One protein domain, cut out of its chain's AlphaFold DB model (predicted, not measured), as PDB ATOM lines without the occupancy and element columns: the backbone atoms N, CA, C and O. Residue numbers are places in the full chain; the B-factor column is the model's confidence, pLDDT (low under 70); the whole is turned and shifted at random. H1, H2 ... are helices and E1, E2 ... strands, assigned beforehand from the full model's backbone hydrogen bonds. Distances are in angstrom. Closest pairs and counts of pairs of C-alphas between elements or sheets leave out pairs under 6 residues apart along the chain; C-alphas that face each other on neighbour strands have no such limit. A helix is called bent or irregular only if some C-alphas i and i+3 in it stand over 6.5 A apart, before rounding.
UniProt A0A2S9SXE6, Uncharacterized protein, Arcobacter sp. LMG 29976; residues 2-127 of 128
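This is residues 2 to 127 of the 128 residues of an uncharacterized protein of Arcobacter sp. LMG 29976 (UniProt A0A2S9SXE6). A cluster of helices, made of H1, H2, H4, the first arm of H5 and the last part of H7, makes one end; the long helix H5 runs out from it nearly straight, and the chain turns at its far end and comes back through H6 and then H7. H3 packs on H5, and a small two-strand hairpin of E1 and E2 lies near H2 and H3 with few contacts, while residues 84 to 90 stick out. The printed part has 126 residues, with seven named helices and two named strands in the order H1 H2 E1 E2 H3 H4 H5 H6 H7; the sheet is E1 - E2, antiparallel, and the class is mostly helix. The whole is compact, with a radius of gyration of the C-alphas of 15.9 A and spans of 46 by 35 by 22 A.

H1 is residues 2 to 11, 14.5 A long, beginning at C-alpha 2 (217.689, 233.978, 149.466). H2 is residues 13 to 17, E1 is residues 19 to 22 and E2 is residues 25 to 28. H3 is residues 39 to 47 and H4 is residues 49 to 58, 14.0 A. H5, residues 62 to 88, was assigned as one helix by its hydrogen bonds but is bent: C-alphas 69 and 72 are 6.5 A apart. Its arms are H5a, residues 62 to 69, 10.4 A, and H5b, residues 72 to 88, 23.9 A, ending at C-alpha 88 (211.553, 249.023, 173.685). H6 is residues 94 to 105, 16.2 A, and H7 is residues 112 to 125, 20.2 A, ending at C-alpha 125 (213.891, 234.517, 135.360).

H1 touches H4 about perpendicular, at 85 degrees, closest at the C-alphas of Leu 8 and Ala 54, 5.9 A. H2 touches H4, closest at the C-alphas of Val 15 and Val 51, 6.1 A. In the hairpin E1 and E2, N 20 and O 27 are within hydrogen-bond range at 2.9 A. H3 touches H5b with its residues 72 to 76 alone, opposite ways at a shallow tilt of 31 degrees; the closest C-alphas, of Lys 43 and Pro 73, are 5.4 A apart. H7 touches H5a with residues 119 to 123 alone, closest at the C-alphas of Ile 64 and Tyr 119, 6.5 A. H6 and H7 touch only at the corner, closest at the C-alphas of Ile 104 and Ile 112, 4.8 A. H5b and H6 are close but not clearly touching. Every O i to N i+4 pair is within hydrogen-bond range in H1, H2, H4, H5a, H5b, H6 and H7, and 4 of 5 in H3.

The C-alphas farthest apart, of Lys 13 and Lys 94, are 46.0 A apart. The printed part has no cut, and no link is long. The mean pLDDT of the printed part is 91.7, and no printed residue is under 70.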
ATOM      1  N   LYS A   2     217.058 235.238 149.924       90.69
ATOM      2  CA  LYS A   2     217.689 233.978 149.466       90.69
ATOM      3  C   LYS A   2     217.898 233.919 147.951       90.69
ATOM      4  O   LYS A   2     219.009 233.705 147.487       90.69
ATOM      5  N   GLU A   3     216.826 234.118 147.186       92.50
ATOM      6  CA  GLU A   3     216.907 233.960 145.733       92.50
ATOM      7  C   GLU A   3     217.752 235.048 145.056       92.50
ATOM      8  O   GLU A   3     218.427 234.743 144.079       92.50
ATOM      9  N   LEU A   4     217.774 236.262 145.617       94.50
ATOM     10  CA  LEU A   4     218.619 237.367 145.163       94.50
ATOM     11  C   LEU A   4     220.102 237.034 145.354       94.50
ATOM     12  O   LEU A   4     220.853 237.024 144.389       94.50
ATOM     13  N   PHE A   5     220.519 236.706 146.580       94.12
ATOM     14  CA  PHE A   5     221.937 236.457 146.854       94.12
ATOM     15  C   PHE A   5     222.475 235.221 146.136       94.12
ATOM     16  O   PHE A   5     223.630 235.226 145.737       94.12
ATOM     17  N   LYS A   6     221.639 234.209 145.865       93.19
ATOM     18  CA  LYS A   6     222.021 233.107 144.965       93.19
ATOM     19  C   LYS A   6     222.463 233.597 143.584       93.19
ATOM     20  O   LYS A   6     223.459 233.109 143.071       93.19
ATOM     21  N   VAL A   7     221.707 234.522 142.990       94.12
ATOM     22  CA  VAL A   7     222.034 235.091 141.673       94.12
ATOM     23  C   VAL A   7     223.309 235.924 141.772       94.12
ATOM     24  O   VAL A   7     224.245 235.692 141.017       94.12
ATOM     25  N   LEU A   8     223.388 236.820 142.758       94.44
ATOM     26  CA  LEU A   8     224.537 237.717 142.903       94.44
ATOM     27  C   LEU A   8     225.853 236.967 143.160       94.44
ATOM     28  O   LEU A   8     226.865 237.310 142.565       94.44
ATOM     29  N   ILE A   9     225.842 235.930 144.002       93.69
ATOM     30  CA  ILE A   9     227.034 235.113 144.295       93.69
ATOM     31  C   ILE A   9     227.449 234.283 143.073       93.69
ATOM     32  O   ILE A   9     228.639 234.096 142.837       93.69
ATOM     33  N   LYS A  10     226.484 233.789 142.283       91.81
ATOM     34  CA  LYS A  10     226.771 233.074 141.029       91.81
ATOM     35  C   LYS A  10     227.460 233.998 140.018       91.81
ATOM     36  O   LYS A  10     228.386 233.562 139.342       91.81
ATOM     37  N   ASN A  11     227.007 235.247 139.931       90.44
ATOM     38  CA  ASN A  11     227.443 236.189 138.903       90.44
ATOM     39  C   ASN A  11     228.680 237.009 139.308       90.44
ATOM     40  O   ASN A  11     229.408 237.466 138.436       90.44
ATOM     41  N   SER A  12     228.953 237.173 140.607       91.50
ATOM     42  CA  SER A  12     230.098 237.936 141.115       91.50
ATOM     43  C   SER A  12     230.791 237.202 142.265       91.50
ATOM     44  O   SER A  12     230.234 237.030 143.354       91.50
ATOM     45  N   LYS A  13     232.052 236.806 142.043       89.25
ATOM     46  CA  LYS A  13     232.893 236.185 143.083       89.25
ATOM     47  C   LYS A  13     233.153 237.138 144.252       89.25
ATOM     48  O   LYS A  13     233.210 236.689 145.394       89.25
ATOM     49  N   ASP A  14     233.246 238.437 143.977       93.50
ATOM     50  CA  ASP A  14     233.494 239.466 144.992       93.50
ATOM     51  C   ASP A  14     232.347 239.555 145.991       93.50
ATOM     52  O   ASP A  14     232.584 239.672 147.193       93.50
ATOM     53  N   VAL A  15     231.104 239.396 145.520       95.00
ATOM     54  CA  VAL A  15     229.940 239.292 146.406       95.00
ATOM     55  C   VAL A  15     230.112 238.129 147.375       95.00
ATOM     56  O   VAL A  15     229.862 238.311 148.560       95.00
ATOM     57  N   GLY A  16     230.572 236.966 146.905       93.75
ATOM     58  CA  GLY A  16     230.793 235.778 147.737       93.75
ATOM     59  C   GLY A  16     231.781 235.989 148.892       93.75
ATOM     60  O   GLY A  16     231.625 235.359 149.938       93.75
ATOM     61  N   ASN A  17     232.744 236.900 148.728       94.44
ATOM     62  CA  ASN A  17     233.798 237.181 149.706       94.44
ATOM     63  C   ASN A  17     233.416 238.219 150.768       94.44
ATOM     64  O   ASN A  17     234.172 238.402 151.718       94.44
ATOM     65  N   ILE A  18     232.272 238.897 150.633       95.00
ATOM     66  CA  ILE A  18     231.838 239.895 151.616       95.00
ATOM     67  C   ILE A  18     231.573 239.213 152.956       95.00
ATOM     68  O   ILE A  18     230.818 238.243 153.036       95.00
ATOM     69  N   GLU A  19     232.165 239.757 154.011       95.06
ATOM     70  CA  GLU A  19     231.944 239.294 155.372       95.06
ATOM     71  C   GLU A  19     230.716 239.962 155.996       95.06
ATOM     72  O   GLU A  19     230.398 241.126 155.738       95.06
ATOM     73  N   TYR A  20     230.012 239.210 156.833       95.00
ATOM     74  CA  TYR A  20     228.945 239.719 157.683       95.00
ATOM     75  C   TYR A  20     228.907 238.945 158.994       95.00
ATOM     76  O   TYR A  20     229.365 237.808 159.083       95.00
ATOM     77  N   THR A  21     228.313 239.558 160.010       93.50
ATOM     78  CA  THR A  21     228.248 238.977 161.349       93.50
ATOM     79  C   THR A  21     226.828 238.521 161.680       93.50
ATOM     80  O   THR A  21     225.857 239.248 161.441       93.50
ATOM     81  N   VAL A  22     226.706 237.335 162.278       92.62
ATOM     82  CA  VAL A  22     225.476 236.829 162.906       92.62
ATOM     83  C   VAL A  22     225.818 236.407 164.328       92.62
ATOM     84  O   VAL A  22     226.680 235.562 164.529       92.62
ATOM     85  N   ASN A  23     225.155 237.002 165.323       88.25
ATOM     86  CA  ASN A  23     225.353 236.680 166.744       88.25
ATOM     87  C   ASN A  23     226.831 236.708 167.194       88.25
ATOM     88  O   ASN A  23     227.265 235.859 167.963       88.25
ATOM     89  N   GLY A  24     227.611 237.671 166.691       89.44
ATOM     90  CA  GLY A  24     229.035 237.821 167.017       89.44
ATOM     91  C   GLY A  24     229.988 236.908 166.234       89.44
ATOM     92  O   GLY A  24     231.197 237.037 166.395       89.44
ATOM     93  N   LEU A  25     229.477 236.029 165.367       94.69
ATOM     94  CA  LEU A  25     230.283 235.171 164.498       94.69
ATOM     95  C   LEU A  25     230.339 235.738 163.081       94.69
ATOM     96  O   LEU A  25     229.310 236.116 162.515       94.69
ATOM     97  N   ASN A  26     231.542 235.791 162.512       96.25
ATOM     98  CA  ASN A  26     231.757 236.241 161.141       96.25
ATOM     99  C   ASN A  26     231.530 235.095 160.157       96.25
ATOM    100  O   ASN A  26     231.995 233.973 160.354       96.25
ATOM    101  N   HIS A  27     230.837 235.410 159.074       96.19
ATOM    102  CA  HIS A  27     230.518 234.507 157.980       96.19
ATOM    103  C   HIS A  27     230.796 235.201 156.650       96.19
ATOM    104  O   HIS A  27     230.744 236.430 156.557       96.19
ATOM    105  N   LYS A  28     231.037 234.416 155.599       95.44
ATOM    106  CA  LYS A  28     231.141 234.934 154.232       95.44
ATOM    107  C   LYS A  28     229.798 234.868 153.531       95.44
ATOM    108  O   LYS A  28     228.981 233.990 153.814       95.44
ATOM    109  N   MET A  29     229.559 235.782 152.593       94.19
ATOM    110  CA  MET A  29     228.312 235.845 151.828       94.19
ATOM    111  C   MET A  29     228.011 234.533 151.093       94.19
ATOM    112  O   MET A  29     226.840 234.196 150.931       94.19
ATOM    113  N   SER A  30     229.031 233.760 150.706       93.94
ATOM    114  CA  SER A  30     228.869 232.387 150.199       93.94
ATOM    115  C   SER A  30     227.978 231.517 151.096       93.94
ATOM    116  O   SER A  30     227.196 230.708 150.596       93.94
ATOM    117  N   ASP A  31     228.015 231.752 152.408       94.50
ATOM    118  CA  ASP A  31     227.320 230.967 153.425       94.50
ATOM    119  C   ASP A  31     225.997 231.612 153.871       94.50
ATOM    120  O   ASP A  31     225.322 231.096 154.762       94.50
ATOM    121  N   ILE A  32     225.565 232.717 153.247       94.50
ATOM    122  CA  ILE A  32     224.380 233.511 153.653       94.50
ATOM    123  C   ILE A  32     223.054 232.745 153.616       94.50
ATOM    124  O   ILE A  32     222.041 233.184 154.168       94.50
ATOM    125  N   LEU A  33     223.034 231.593 152.947       91.06
ATOM    126  CA  LEU A  33     221.881 230.697 152.921       91.06
ATOM    127  C   LEU A  33     221.833 229.747 154.121       91.06
ATOM    128  O   LEU A  33     220.736 229.317 154.488       91.06
ATOM    129  N   LEU A  34     222.999 229.439 154.693       93.75
ATOM    130  CA  LEU A  34     223.183 228.605 155.877       93.75
ATOM    131  C   LEU A  34     223.084 229.470 157.138       93.75
ATOM    132  O   LEU A  34     222.251 229.209 158.004       93.75
ATOM    133  N   HIS A  35     223.842 230.567 157.185       94.62
ATOM    134  CA  HIS A  35     223.898 231.495 158.315       94.62
ATOM    135  C   HIS A  35     223.099 232.762 158.005       94.62
ATOM    136  O   HIS A  35     223.638 233.823 157.714       94.62
ATOM    137  N   LYS A  36     221.767 232.652 158.016       93.69
ATOM    138  CA  LYS A  36     220.888 233.758 157.605       93.69
ATOM    139  C   LYS A  36     221.000 234.946 158.570       93.69
ATOM    140  O   LYS A  36     220.638 234.795 159.739       93.69
ATOM    141  N   PRO A  37     221.414 236.132 158.100       93.62
ATOM    142  CA  PRO A  37     221.440 237.308 158.946       93.62
ATOM    143  C   PRO A  37     220.038 237.909 159.131       93.62
ATOM    144  O   PRO A  37     219.079 237.561 158.438       93.62
ATOM    145  N   ASN A  38     219.911 238.845 160.073       93.00
ATOM    146  CA  ASN A  38     218.665 239.575 160.296       93.00
ATOM    147  C   ASN A  38     218.392 240.616 159.182       93.00
ATOM    148  O   ASN A  38     219.248 240.912 158.344       93.00
ATOM    149  N   LEU A  39     217.188 241.203 159.180       92.56
ATOM    150  CA  LEU A  39     216.789 242.199 158.176       92.56
ATOM    151  C   LEU A  39     217.685 243.449 158.171       92.56
ATOM    152  O   LEU A  39     217.973 243.986 157.103       92.56
ATOM    153  N   GLY A  40     218.169 243.889 159.335       92.69
ATOM    154  CA  GLY A  40     219.072 245.036 159.448       92.69
ATOM    155  C   GLY A  40     220.397 244.801 158.727       92.69
ATOM    156  O   GLY A  40     220.826 245.636 157.929       92.69
ATOM    157  N   THR A  41     220.998 243.630 158.921       94.12
ATOM    158  CA  THR A  41     222.214 243.225 158.210       94.12
ATOM    159  C   THR A  41     221.962 243.098 156.708       94.12
ATOM    160  O   THR A  41     222.744 243.610 155.917       94.12
ATOM    161  N   TYR A  42     220.841 242.503 156.280       95.19
ATOM    162  CA  TYR A  42     220.489 242.454 154.855       95.19
ATOM    163  C   TYR A  42     220.362 243.849 154.225       95.19
ATOM    164  O   TYR A  42     220.856 244.071 153.119       95.19
ATOM    165  N   LYS A  43     219.732 244.795 154.933       94.44
ATOM    166  CA  LYS A  43     219.630 246.201 154.516       94.44
ATOM    167  C   LYS A  43     221.009 246.838 154.349       94.44
ATOM    168  O   LYS A  43     221.209 247.584 153.393       94.44
ATOM    169  N   PHE A  44     221.944 246.554 155.253       93.44
ATOM    170  CA  PHE A  44     223.322 247.038 155.155       93.44
ATOM    171  C   PHE A  44     224.062 246.411 153.964       93.44
ATOM    172  O   PHE A  44     224.625 247.135 153.146       93.44
ATOM    173  N   LEU A  45     223.976 245.089 153.795       94.56
ATOM    174  CA  LEU A  45     224.632 244.369 152.700       94.56
ATOM    175  C   LEU A  45     224.180 244.864 151.321       94.56
ATOM    176  O   LEU A  45     225.017 245.099 150.457       94.56
ATOM    177  N   ILE A  46     222.880 245.112 151.122       94.88
ATOM    178  CA  ILE A  46     222.346 245.672 149.862       94.88
ATOM    179  C   ILE A  46     222.942 247.055 149.536       94.88
ATOM    180  O   ILE A  46     223.014 247.459 148.369       94.88
ATOM    181  N   LYS A  47     223.355 247.819 150.551       91.75
ATOM    182  CA  LYS A  47     223.926 249.157 150.365       91.75
ATOM    183  C   LYS A  47     225.403 249.139 149.965       91.75
ATOM    184  O   LYS A  47     225.864 250.168 149.490       91.75
ATOM    185  N   SER A  48     226.102 248.010 150.097       93.38
ATOM    186  CA  SER A  48     227.497 247.868 149.661       93.38
ATOM    187  C   SER A  48     227.660 248.162 148.166       93.38
ATOM    188  O   SER A  48     226.844 247.720 147.355       93.38
ATOM    189  N   ASN A  49     228.746 248.850 147.798       94.00
ATOM    190  CA  ASN A  49     229.089 249.139 146.402       94.00
ATOM    191  C   ASN A  49     229.312 247.857 145.589       94.00
ATOM    192  O   ASN A  49     228.869 247.771 144.449       94.00
ATOM    193  N   ILE A  50     229.938 246.839 146.189       94.81
ATOM    194  CA  ILE A  50     230.184 245.548 145.530       94.81
ATOM    195  C   ILE A  50     228.848 244.872 145.192       94.81
ATOM    196  O   ILE A  50     228.641 244.403 144.077       94.81
ATOM    197  N   VAL A  51     227.906 244.876 146.141       95.06
ATOM    198  CA  VAL A  51     226.561 244.320 145.923       95.06
ATOM    199  C   VAL A  51     225.786 245.152 144.907       95.06
ATOM    200  O   VAL A  51     225.076 244.594 144.078       95.06
ATOM    201  N   GLU A  52     225.921 246.476 144.938       94.19
ATOM    202  CA  GLU A  52     225.277 247.353 143.964       94.19
ATOM    203  C   GLU A  52     225.739 247.082 142.531       94.19
ATOM    204  O   GLU A  52     224.895 246.958 141.643       94.19
ATOM    205  N   ASN A  53     227.049 246.966 142.319       93.50
ATOM    206  CA  ASN A  53     227.613 246.655 141.009       93.50
ATOM    207  C   ASN A  53     227.134 245.283 140.534       93.50
ATOM    208  O   ASN A  53     226.595 245.177 139.436       93.50
ATOM    209  N   ALA A  54     227.168 244.276 141.410       94.81
ATOM    210  CA  ALA A  54     226.663 242.949 141.079       94.81
ATOM    211  C   ALA A  54     225.165 242.943 140.724       94.81
ATOM    212  O   ALA A  54     224.744 242.159 139.877       94.81
ATOM    213  N   ILE A  55     224.339 243.804 141.337       95.06
ATOM    214  CA  ILE A  55     222.926 243.956 140.946       95.06
ATOM    215  C   ILE A  55     222.830 244.548 139.533       95.06
ATOM    216  O   ILE A  55     222.054 244.030 138.735       95.06
ATOM    217  N   LYS A  56     223.598 245.598 139.213       92.88
ATOM    218  CA  LYS A  56     223.593 246.216 137.871       92.88
ATOM    219  C   LYS A  56     224.037 245.229 136.790       92.88
ATOM    220  O   LYS A  56     223.436 245.185 135.728       92.88
ATOM    221  N   GLU A  57     225.043 244.416 137.088       91.44
ATOM    222  CA  GLU A  57     225.561 243.389 136.178       91.44
ATOM    223  C   GLU A  57     224.614 242.188 136.040       91.44
ATOM    224  O   GLU A  57     224.529 241.585 134.978       91.44
ATOM    225  N   SER A  58     223.887 241.833 137.105       92.19
ATOM    226  CA  SER A  58     222.995 240.663 137.104       92.19
ATOM    227  C   SER A  58     221.607 240.936 136.529       92.19
ATOM    228  O   SER A  58     220.886 239.986 136.223       92.19
ATOM    229  N   PHE A  59     221.189 242.201 136.447       91.56
ATOM    230  CA  PHE A  59     219.839 242.569 136.033       91.56
ATOM    231  C   PHE A  59     219.865 243.782 135.100       91.56
ATOM    232  O   PHE A  59     220.071 244.907 135.544       91.56
ATOM    233  N   GLU A  60     219.518 243.580 133.828       81.88
ATOM    234  CA  GLU A  60     219.368 244.670 132.846       81.88
ATOM    235  C   GLU A  60     218.194 245.613 133.180       81.88
ATOM    236  O   GLU A  60     218.128 246.764 132.751       81.88
ATOM    237  N   ASN A  61     217.223 245.125 133.958       83.38
ATOM    238  CA  ASN A  61     215.994 245.847 134.241       83.38
ATOM    239  C   ASN A  61     216.154 246.828 135.415       83.38
ATOM    240  O   ASN A  61     216.125 246.429 136.584       83.38
ATOM    241  N   ASN A  62     216.161 248.128 135.104       88.62
ATOM    242  CA  ASN A  62     216.212 249.212 136.093       88.62
ATOM    243  C   ASN A  62     215.155 249.091 137.207       88.62
ATOM    244  O   ASN A  62     215.440 249.430 138.354       88.62
ATOM    245  N   SER A  63     213.956 248.561 136.935       92.94
ATOM    246  CA  SER A  63     212.933 248.380 137.982       92.94
ATOM    247  C   SER A  63     213.361 247.386 139.068       92.94
ATOM    248  O   SER A  63     213.052 247.600 140.238       92.94
ATOM    249  N   ILE A  64     214.105 246.331 138.711       94.38
ATOM    250  CA  ILE A  64     214.645 245.361 139.679       94.38
ATOM    251  C   ILE A  64     215.707 246.044 140.540       94.38
ATOM    252  O   ILE A  64     215.686 245.909 141.764       94.38
ATOM    253  N   PHE A  65     216.591 246.820 139.908       94.50
ATOM    254  CA  PHE A  65     217.601 247.603 140.611       94.50
ATOM    255  C   PHE A  65     216.963 248.550 141.636       94.50
ATOM    256  O   PHE A  65     217.310 248.498 142.818       94.50
ATOM    257  N   PHE A  66     215.980 249.360 141.223       95.00
ATOM    258  CA  PHE A  66     215.271 250.278 142.120       95.00
ATOM    259  C   PHE A  66     214.551 249.543 143.249       95.00
ATOM    260  O   PHE A  66     214.678 249.940 144.410       95.00
ATOM    261  N   PHE A  67     213.860 248.445 142.938       96.12
ATOM    262  CA  PHE A  67     213.192 247.638 143.953       96.12
ATOM    263  C   PHE A  67     214.176 247.142 145.019       96.12
ATOM    264  O   PHE A  67     213.953 247.337 146.214       96.12
ATOM    265  N   ILE A  68     215.302 246.555 144.608       96.31
ATOM    266  CA  ILE A  68     216.295 246.028 145.549       96.31
ATOM    267  C   ILE A  68     216.960 247.162 146.334       96.31
ATOM    268  O   ILE A  68     217.097 247.057 147.549       96.31
ATOM    269  N   LYS A  69     217.380 248.247 145.674       94.94
ATOM    270  CA  LYS A  69     218.192 249.303 146.304       94.94
ATOM    271  C   LYS A  69     217.393 250.319 147.110       94.94
ATOM    272  O   LYS A  69     217.974 250.961 147.986       94.94
ATOM    273  N   LYS A  70     216.109 250.511 146.809       94.62
ATOM    274  CA  LYS A  70     215.263 251.529 147.451       94.62
ATOM    275  C   LYS A  70     214.092 250.894 148.186       94.62
ATOM    276  O   LYS A  70     213.991 251.065 149.400       94.62
ATOM    277  N   THR A  71     213.271 250.117 147.487       95.81
ATOM    278  CA  THR A  71     212.022 249.574 148.044       95.81
ATOM    279  C   THR A  71     212.272 248.543 149.147       95.81
ATOM    280  O   THR A  71     211.679 248.639 150.216       95.81
ATOM    281  N   VAL A  72     213.205 247.602 148.963       96.12
ATOM    282  CA  VAL A  72     213.525 246.599 149.997       96.12
ATOM    283  C   VAL A  72     214.053 247.250 151.288       96.12
ATOM    284  O   VAL A  72     213.523 246.933 152.354       96.12
ATOM    285  N   PRO A  73     215.039 248.174 151.259       95.88
ATOM    286  CA  PRO A  73     215.442 248.925 152.448       95.88
ATOM    287  C   PRO A  73     214.306 249.705 153.111       95.88
ATOM    288  O   PRO A  73     214.251 249.732 154.339       95.88
ATOM    289  N   TYR A  74     213.412 250.310 152.324       95.50
ATOM    290  CA  TYR A  74     212.234 251.008 152.838       95.50
ATOM    291  C   TYR A  74     211.300 250.052 153.595       95.50
ATOM    292  O   TYR A  74     210.966 250.318 154.747       95.50
ATOM    293  N   TYR A  75     210.973 248.892 153.020       95.75
ATOM    294  CA  TYR A  75     210.156 247.879 153.694       95.75
ATOM    295  C   TYR A  75     210.823 247.317 154.948       95.75
ATOM    296  O   TYR A  75     210.149 247.077 155.947       95.75
ATOM    297  N   ILE A  76     212.145 247.131 154.936       95.62
ATOM    298  CA  ILE A  76     212.873 246.710 156.136       95.62
ATOM    299  C   ILE A  76     212.763 247.770 157.234       95.62
ATOM    300  O   ILE A  76     212.514 247.396 158.373       95.62
ATOM    301  N   ASN A  77     212.934 249.056 156.911       94.94
ATOM    302  CA  ASN A  77     212.770 250.132 157.890       94.94
ATOM    303  C   ASN A  77     211.354 250.135 158.464       94.94
ATOM    304  O   ASN A  77     211.215 250.021 159.670       94.94
ATOM    305  N   PHE A  78     210.325 250.117 157.612       93.75
ATOM    306  CA  PHE A  78     208.929 250.070 158.051       93.75
ATOM    307  C   PHE A  78     208.657 248.927 159.047       93.75
ATOM    308  O   PHE A  78     208.055 249.134 160.097       93.75
ATOM    309  N   LEU A  79     209.152 247.717 158.757       92.38
ATOM    310  CA  LEU A  79     209.020 246.572 159.666       92.38
ATOM    311  C   LEU A  79     209.841 246.734 160.955       92.38
ATOM    312  O   LEU A  79     209.427 246.263 162.014       92.38
ATOM    313  N   GLN A  80     211.026 247.342 160.866       90.81
ATOM    314  CA  GLN A  80     211.886 247.592 162.021       90.81
ATOM    315  C   GLN A  80     211.303 248.658 162.943       90.81
ATOM    316  O   GLN A  80     211.381 248.465 164.148       90.81
ATOM    317  N   ASP A  81     210.704 249.715 162.403       89.12
ATOM    318  CA  ASP A  81     210.126 250.810 163.181       89.12
ATOM    319  C   ASP A  81     208.989 250.278 164.066       89.12
ATOM    320  O   ASP A  81     209.045 250.420 165.284       89.12
ATOM    321  N   ILE A  82     208.061 249.502 163.489       85.44
ATOM    322  CA  ILE A  82     206.980 248.848 164.250       85.44
ATOM    323  C   ILE A  82     207.541 247.870 165.293       85.44
ATOM    324  O   ILE A  82     207.092 247.838 166.433       85.44
ATOM    325  N   ARG A  83     208.542 247.050 164.939       84.56
ATOM    326  CA  ARG A  83     209.137 246.098 165.894       84.56
ATOM    327  C   ARG A  83     209.840 246.814 167.050       84.56
ATOM    328  O   ARG A  83     209.740 246.356 168.183       84.56
ATOM    329  N   ASN A  84     210.620 247.850 166.759       79.75
ATOM    330  CA  ASN A  84     211.463 248.520 167.745       79.75
ATOM    331  C   ASN A  84     210.611 249.241 168.794       79.75
ATOM    332  O   ASN A  84     210.932 249.136 169.976       79.75
ATOM    333  N   GLU A  85     209.506 249.866 168.377       79.00
ATOM    334  CA  GLU A  85     208.500 250.425 169.289       79.00
ATOM    335  C   GLU A  85     207.931 249.351 170.225       79.00
ATOM    336  O   GLU A  85     207.883 249.544 171.435       79.00
ATOM    337  N   VAL A  86     207.615 248.161 169.706       77.69
ATOM    338  CA  VAL A  86     207.087 247.056 170.529       77.69
ATOM    339  C   VAL A  86     208.125 246.460 171.482       77.69
ATOM    340  O   VAL A  86     207.784 245.995 172.566       77.69
ATOM    341  N   VAL A  87     209.396 246.421 171.078       73.88
ATOM    342  CA  VAL A  87     210.480 245.807 171.866       73.88
ATOM    343  C   VAL A  87     210.981 246.730 172.977       73.88
ATOM    344  O   VAL A  87     211.391 246.237 174.026       73.88
ATOM    345  N   HIS A  88     210.981 248.045 172.754       72.38
ATOM    346  CA  HIS A  88     211.553 249.023 173.685       72.38
ATOM    347  C   HIS A  88     210.521 249.967 174.315       72.38
ATOM    348  O   HIS A  88     210.853 250.663 175.273       72.38
ATOM    349  N   GLY A  89     209.298 249.989 173.790       73.94
ATOM    350  CA  GLY A  89     208.217 250.867 174.208       73.94
ATOM    351  C   GLY A  89     206.965 250.090 174.610       73.94
ATOM    352  O   GLY A  89     206.992 249.250 175.510       73.94
ATOM    353  N   SER A  90     205.844 250.424 173.979       74.75
ATOM    354  CA  SER A  90     204.516 249.906 174.331       74.75
ATOM    355  C   SER A  90     204.154 248.688 173.483       74.75
ATOM    356  O   SER A  90     204.637 248.535 172.367       74.75
ATOM    357  N   ILE A  91     203.250 247.831 173.966       81.00
ATOM    358  CA  ILE A  91     202.655 246.773 173.129       81.00
ATOM    359  C   ILE A  91     202.038 247.413 171.874       81.00
ATOM    360  O   ILE A  91     201.413 248.467 171.977       81.00
ATOM    361  N   ALA A  92     202.173 246.750 170.719       82.44
ATOM    362  CA  ALA A  92     201.585 247.222 169.465       82.44
ATOM    363  C   ALA A  92     200.090 247.513 169.627       82.44
ATOM    364  O   ALA A  92     199.301 246.655 170.038       82.44
ATOM    365  N   SER A  93     199.703 248.720 169.239       87.69
ATOM    366  CA  SER A  93     198.314 249.136 169.147       87.69
ATOM    367  C   SER A  93     197.592 248.413 168.004       87.69
ATOM    368  O   SER A  93     198.186 247.920 167.037       87.69
ATOM    369  N   LYS A  94     196.257 248.389 168.080       90.31
ATOM    370  CA  LYS A  94     195.405 247.902 166.985       90.31
ATOM    371  C   LYS A  94     195.667 248.664 165.680       90.31
ATOM    372  O   LYS A  94     195.598 248.067 164.607       90.31
ATOM    373  N   ASP A  95     195.980 249.952 165.768       90.00
ATOM    374  CA  ASP A  95     196.203 250.802 164.600       90.00
ATOM    375  C   ASP A  95     197.541 250.504 163.921       90.00
ATOM    376  O   ASP A  95     197.588 250.405 162.695       90.00
ATOM    377  N   GLU A  96     198.603 250.241 164.682       89.62
ATOM    378  CA  GLU A  96     199.877 249.760 164.130       89.62
ATOM    379  C   GLU A  96     199.721 248.381 163.484       89.62
ATOM    380  O   GLU A  96     200.223 248.148 162.381       89.62
ATOM    381  N   ALA A  97     198.958 247.480 164.114       91.00
ATOM    382  CA  ALA A  97     198.650 246.172 163.539       91.00
ATOM    383  C   ALA A  97     197.865 246.296 162.219       91.00
ATOM    384  O   ALA A  97     198.180 245.615 161.237       91.00
ATOM    385  N   ASN A  98     196.878 247.195 162.164       93.19
ATOM    386  CA  ASN A  98     196.124 247.488 160.944       93.19
ATOM    387  C   ASN A  98     197.004 248.135 159.871       93.19
ATOM    388  O   ASN A  98     196.912 247.753 158.707       93.19
ATOM    389  N   THR A  99     197.882 249.062 160.254       92.62
ATOM    390  CA  THR A  99     198.829 249.726 159.349       92.62
ATOM    391  C   THR A  99     199.770 248.706 158.715       92.62
ATOM    392  O   THR A  99     199.894 248.652 157.491       92.62
ATOM    393  N   LEU A 100     200.354 247.817 159.523       93.50
ATOM    394  CA  LEU A 100     201.187 246.716 159.042       93.50
ATOM    395  C   LEU A 100     200.417 245.794 158.090       93.50
ATOM    396  O   LEU A 100     200.895 245.497 156.994       93.50
ATOM    397  N   ARG A 101     199.211 245.360 158.480       94.56
ATOM    398  CA  ARG A 101     198.352 244.506 157.646       94.56
ATOM    399  C   ARG A 101     198.056 245.167 156.302       94.56
ATOM    400  O   ARG A 101     198.196 244.520 155.264       94.56
ATOM    401  N   ASN A 102     197.651 246.431 156.320       95.62
ATOM    402  CA  ASN A 102     197.277 247.166 155.121       95.62
ATOM    403  C   ASN A 102     198.480 247.346 154.192       95.62
ATOM    404  O   ASN A 102     198.338 247.078 153.003       95.62
ATOM    405  N   LYS A 103     199.670 247.653 154.726       95.75
ATOM    406  CA  LYS A 103     200.912 247.742 153.941       95.75
ATOM    407  C   LYS A 103     201.357 246.402 153.355       95.75
ATOM    408  O   LYS A 103     201.878 246.330 152.245       95.75
ATOM    409  N   ILE A 104     201.154 245.298 154.077       95.81
ATOM    410  CA  ILE A 104     201.463 243.961 153.550       95.81
ATOM    411  C   ILE A 104     200.518 243.615 152.393       95.81
ATOM    412  O   ILE A 104     200.975 243.182 151.331       95.81
ATOM    413  N   LEU A 105     199.213 243.813 152.589       96.19
ATOM    414  CA  LEU A 105     198.170 243.382 151.655       96.19
ATOM    415  C   LEU A 105     197.892 244.378 150.518       96.19
ATOM    416  O   LEU A 105     197.332 243.975 149.506       96.19
ATOM    417  N   GLY A 106     198.292 245.643 150.656       93.94
ATOM    418  CA  GLY A 106     197.961 246.724 149.720       93.94
ATOM    419  C   GLY A 106     196.552 247.284 149.892       93.94
ATOM    420  O   GLY A 106     195.879 247.590 148.913       93.94
ATOM    421  N   VAL A 107     196.056 247.368 151.128       92.94
ATOM    422  CA  VAL A 107     194.743 247.970 151.393       92.94
ATOM    423  C   VAL A 107     194.915 249.485 151.464       92.94
ATOM    424  O   VAL A 107     195.416 249.991 152.463       92.94
ATOM    425  N   ALA A 108     194.487 250.182 150.406       83.88
ATOM    426  CA  ALA A 108     194.612 251.638 150.249       83.88
ATOM    427  C   ALA A 108     196.063 252.177 150.297       83.88
ATOM    428  O   ALA A 108     196.270 253.365 150.524       83.88
ATOM    429  N   ASP A 109     197.053 251.313 150.065       83.00
ATOM    430  CA  ASP A 109     198.489 251.621 150.054       83.00
ATOM    431  C   ASP A 109     199.213 250.649 149.096       83.00
ATOM    432  O   ASP A 109     198.608 249.682 148.617       83.00
ATOM    433  N   ASP A 110     200.499 250.864 148.809       85.88
ATOM    434  CA  ASP A 110     201.310 249.872 148.098       85.88
ATOM    435  C   ASP A 110     201.474 248.577 148.916       85.88
ATOM    436  O   ASP A 110     201.477 248.579 150.148       85.88
ATOM    437  N   SER A 111     201.586 247.442 148.215       95.62
ATOM    438  CA  SER A 111     201.653 246.112 148.830       95.62
ATOM    439  C   SER A 111     203.075 245.566 148.848       95.62
ATOM    440  O   SER A 111     203.616 245.187 147.803       95.62
ATOM    441  N   ILE A 112     203.612 245.367 150.056       96.75
ATOM    442  CA  ILE A 112     204.886 244.660 150.263       96.75
ATOM    443  C   ILE A 112     204.844 243.271 149.619       96.75
ATOM    444  O   ILE A 112     205.790 242.862 148.942       96.75
ATOM    445  N   LEU A 113     203.755 242.522 149.826       96.88
ATOM    446  CA  LEU A 113     203.643 241.153 149.328       96.88
ATOM    447  C   LEU A 113     203.621 241.110 147.796       96.88
ATOM    448  O   LEU A 113     204.340 240.307 147.196       96.88
ATOM    449  N   THR A 114     202.827 241.977 147.171       96.62
ATOM    450  CA  THR A 114     202.687 242.031 145.711       96.62
ATOM    451  C   THR A 114     204.018 242.367 145.055       96.62
ATOM    452  O   THR A 114     204.441 241.666 144.131       96.62
ATOM    453  N   ASP A 115     204.725 243.370 145.573       96.31
ATOM    454  CA  ASP A 115     206.035 243.749 145.055       96.31
ATOM    455  C   ASP A 115     207.068 242.634 145.256       96.31
ATOM    456  O   ASP A 115     207.764 242.256 144.307       96.31
ATOM    457  N   ILE A 116     207.125 242.014 146.441       96.12
ATOM    458  CA  ILE A 116     208.021 240.872 146.681       96.12
ATOM    459  C   ILE A 116     207.751 239.742 145.684       96.12
ATOM    460  O   ILE A 116     208.706 239.188 145.138       96.12
ATOM    461  N   LEU A 117     206.490 239.386 145.425       95.94
ATOM    462  CA  LEU A 117     206.144 238.307 144.493       95.94
ATOM    463  C   LEU A 117     206.520 238.664 143.051       95.94
ATOM    464  O   LEU A 117     207.168 237.861 142.370       95.94
ATOM    465  N   LYS A 118     206.184 239.882 142.614       94.94
ATOM    466  CA  LYS A 118     206.512 240.411 141.286       94.94
ATOM    467  C   LYS A 118     208.014 240.361 141.022       94.94
ATOM    468  O   LYS A 118     208.450 239.801 140.015       94.94
ATOM    469  N   TYR A 119     208.819 240.919 141.921       95.75
ATOM    470  CA  TYR A 119     210.264 241.000 141.717       95.75
ATOM    471  C   TYR A 119     210.983 239.688 142.020       95.75
ATOM    472  O   TYR A 119     211.990 239.398 141.380       95.75
ATOM    473  N   LYS A 120     210.450 238.835 142.905       95.06
ATOM    474  CA  LYS A 120     210.953 237.463 143.063       95.06
ATOM    475  C   LYS A 120     210.846 236.693 141.751       95.06
ATOM    476  O   LYS A 120     211.814 236.031 141.395       95.06
ATOM    477  N   LYS A 121     209.717 236.783 141.037       94.31
ATOM    478  CA  LYS A 121     209.549 236.130 139.729       94.31
ATOM    479  C   LYS A 121     210.626 236.595 138.743       94.31
ATOM    480  O   LYS A 121     211.364 235.762 138.233       94.31
ATOM    481  N   LYS A 122     210.809 237.912 138.602       93.12
ATOM    482  CA  LYS A 122     211.848 238.495 137.735       93.12
ATOM    483  C   LYS A 122     213.277 238.069 138.102       93.12
ATOM    484  O   LYS A 122     214.086 237.793 137.229       93.12
ATOM    485  N   ILE A 123     213.594 237.986 139.398       93.81
ATOM    486  CA  ILE A 123     214.907 237.515 139.876       93.81
ATOM    487  C   ILE A 123     215.125 236.025 139.564       93.81
ATOM    488  O   ILE A 123     216.257 235.576 139.419       93.81
ATOM    489  N   LEU A 124     214.059 235.226 139.512       91.81
ATOM    490  CA  LEU A 124     214.164 233.814 139.144       91.81
ATOM    491  C   LEU A 124     214.336 233.628 137.634       91.81
ATOM    492  O   LEU A 124     215.049 232.713 137.238       91.81
ATOM    493  N   GLU A 125     213.734 234.497 136.822       88.94
ATOM    494  CA  GLU A 125     213.891 234.517 135.360       88.94
ATOM    495  C   GLU A 125     215.328 234.860 134.931       88.94
ATOM    496  O   GLU A 125     215.777 234.390 133.900       88.94
ATOM    497  N   SER A 126     216.105 235.583 135.744       80.31
ATOM    498  CA  SER A 126     217.516 235.886 135.439       80.31
ATOM    499  C   SER A 126     218.490 234.722 135.720       80.31
ATOM    500  O   SER A 126     219.697 234.937 135.836       80.31
ATOM    501  N   ARG A 127     217.985 233.510 135.983       74.88
ATOM    502  CA  ARG A 127     218.809 232.326 136.309       74.88
ATOM    503  C   ARG A 127     219.085 231.421 135.124       74.88
ATOM    504  O   ARG A 127     220.065 230.671 135.197       74.88
TER     505      ARG A 127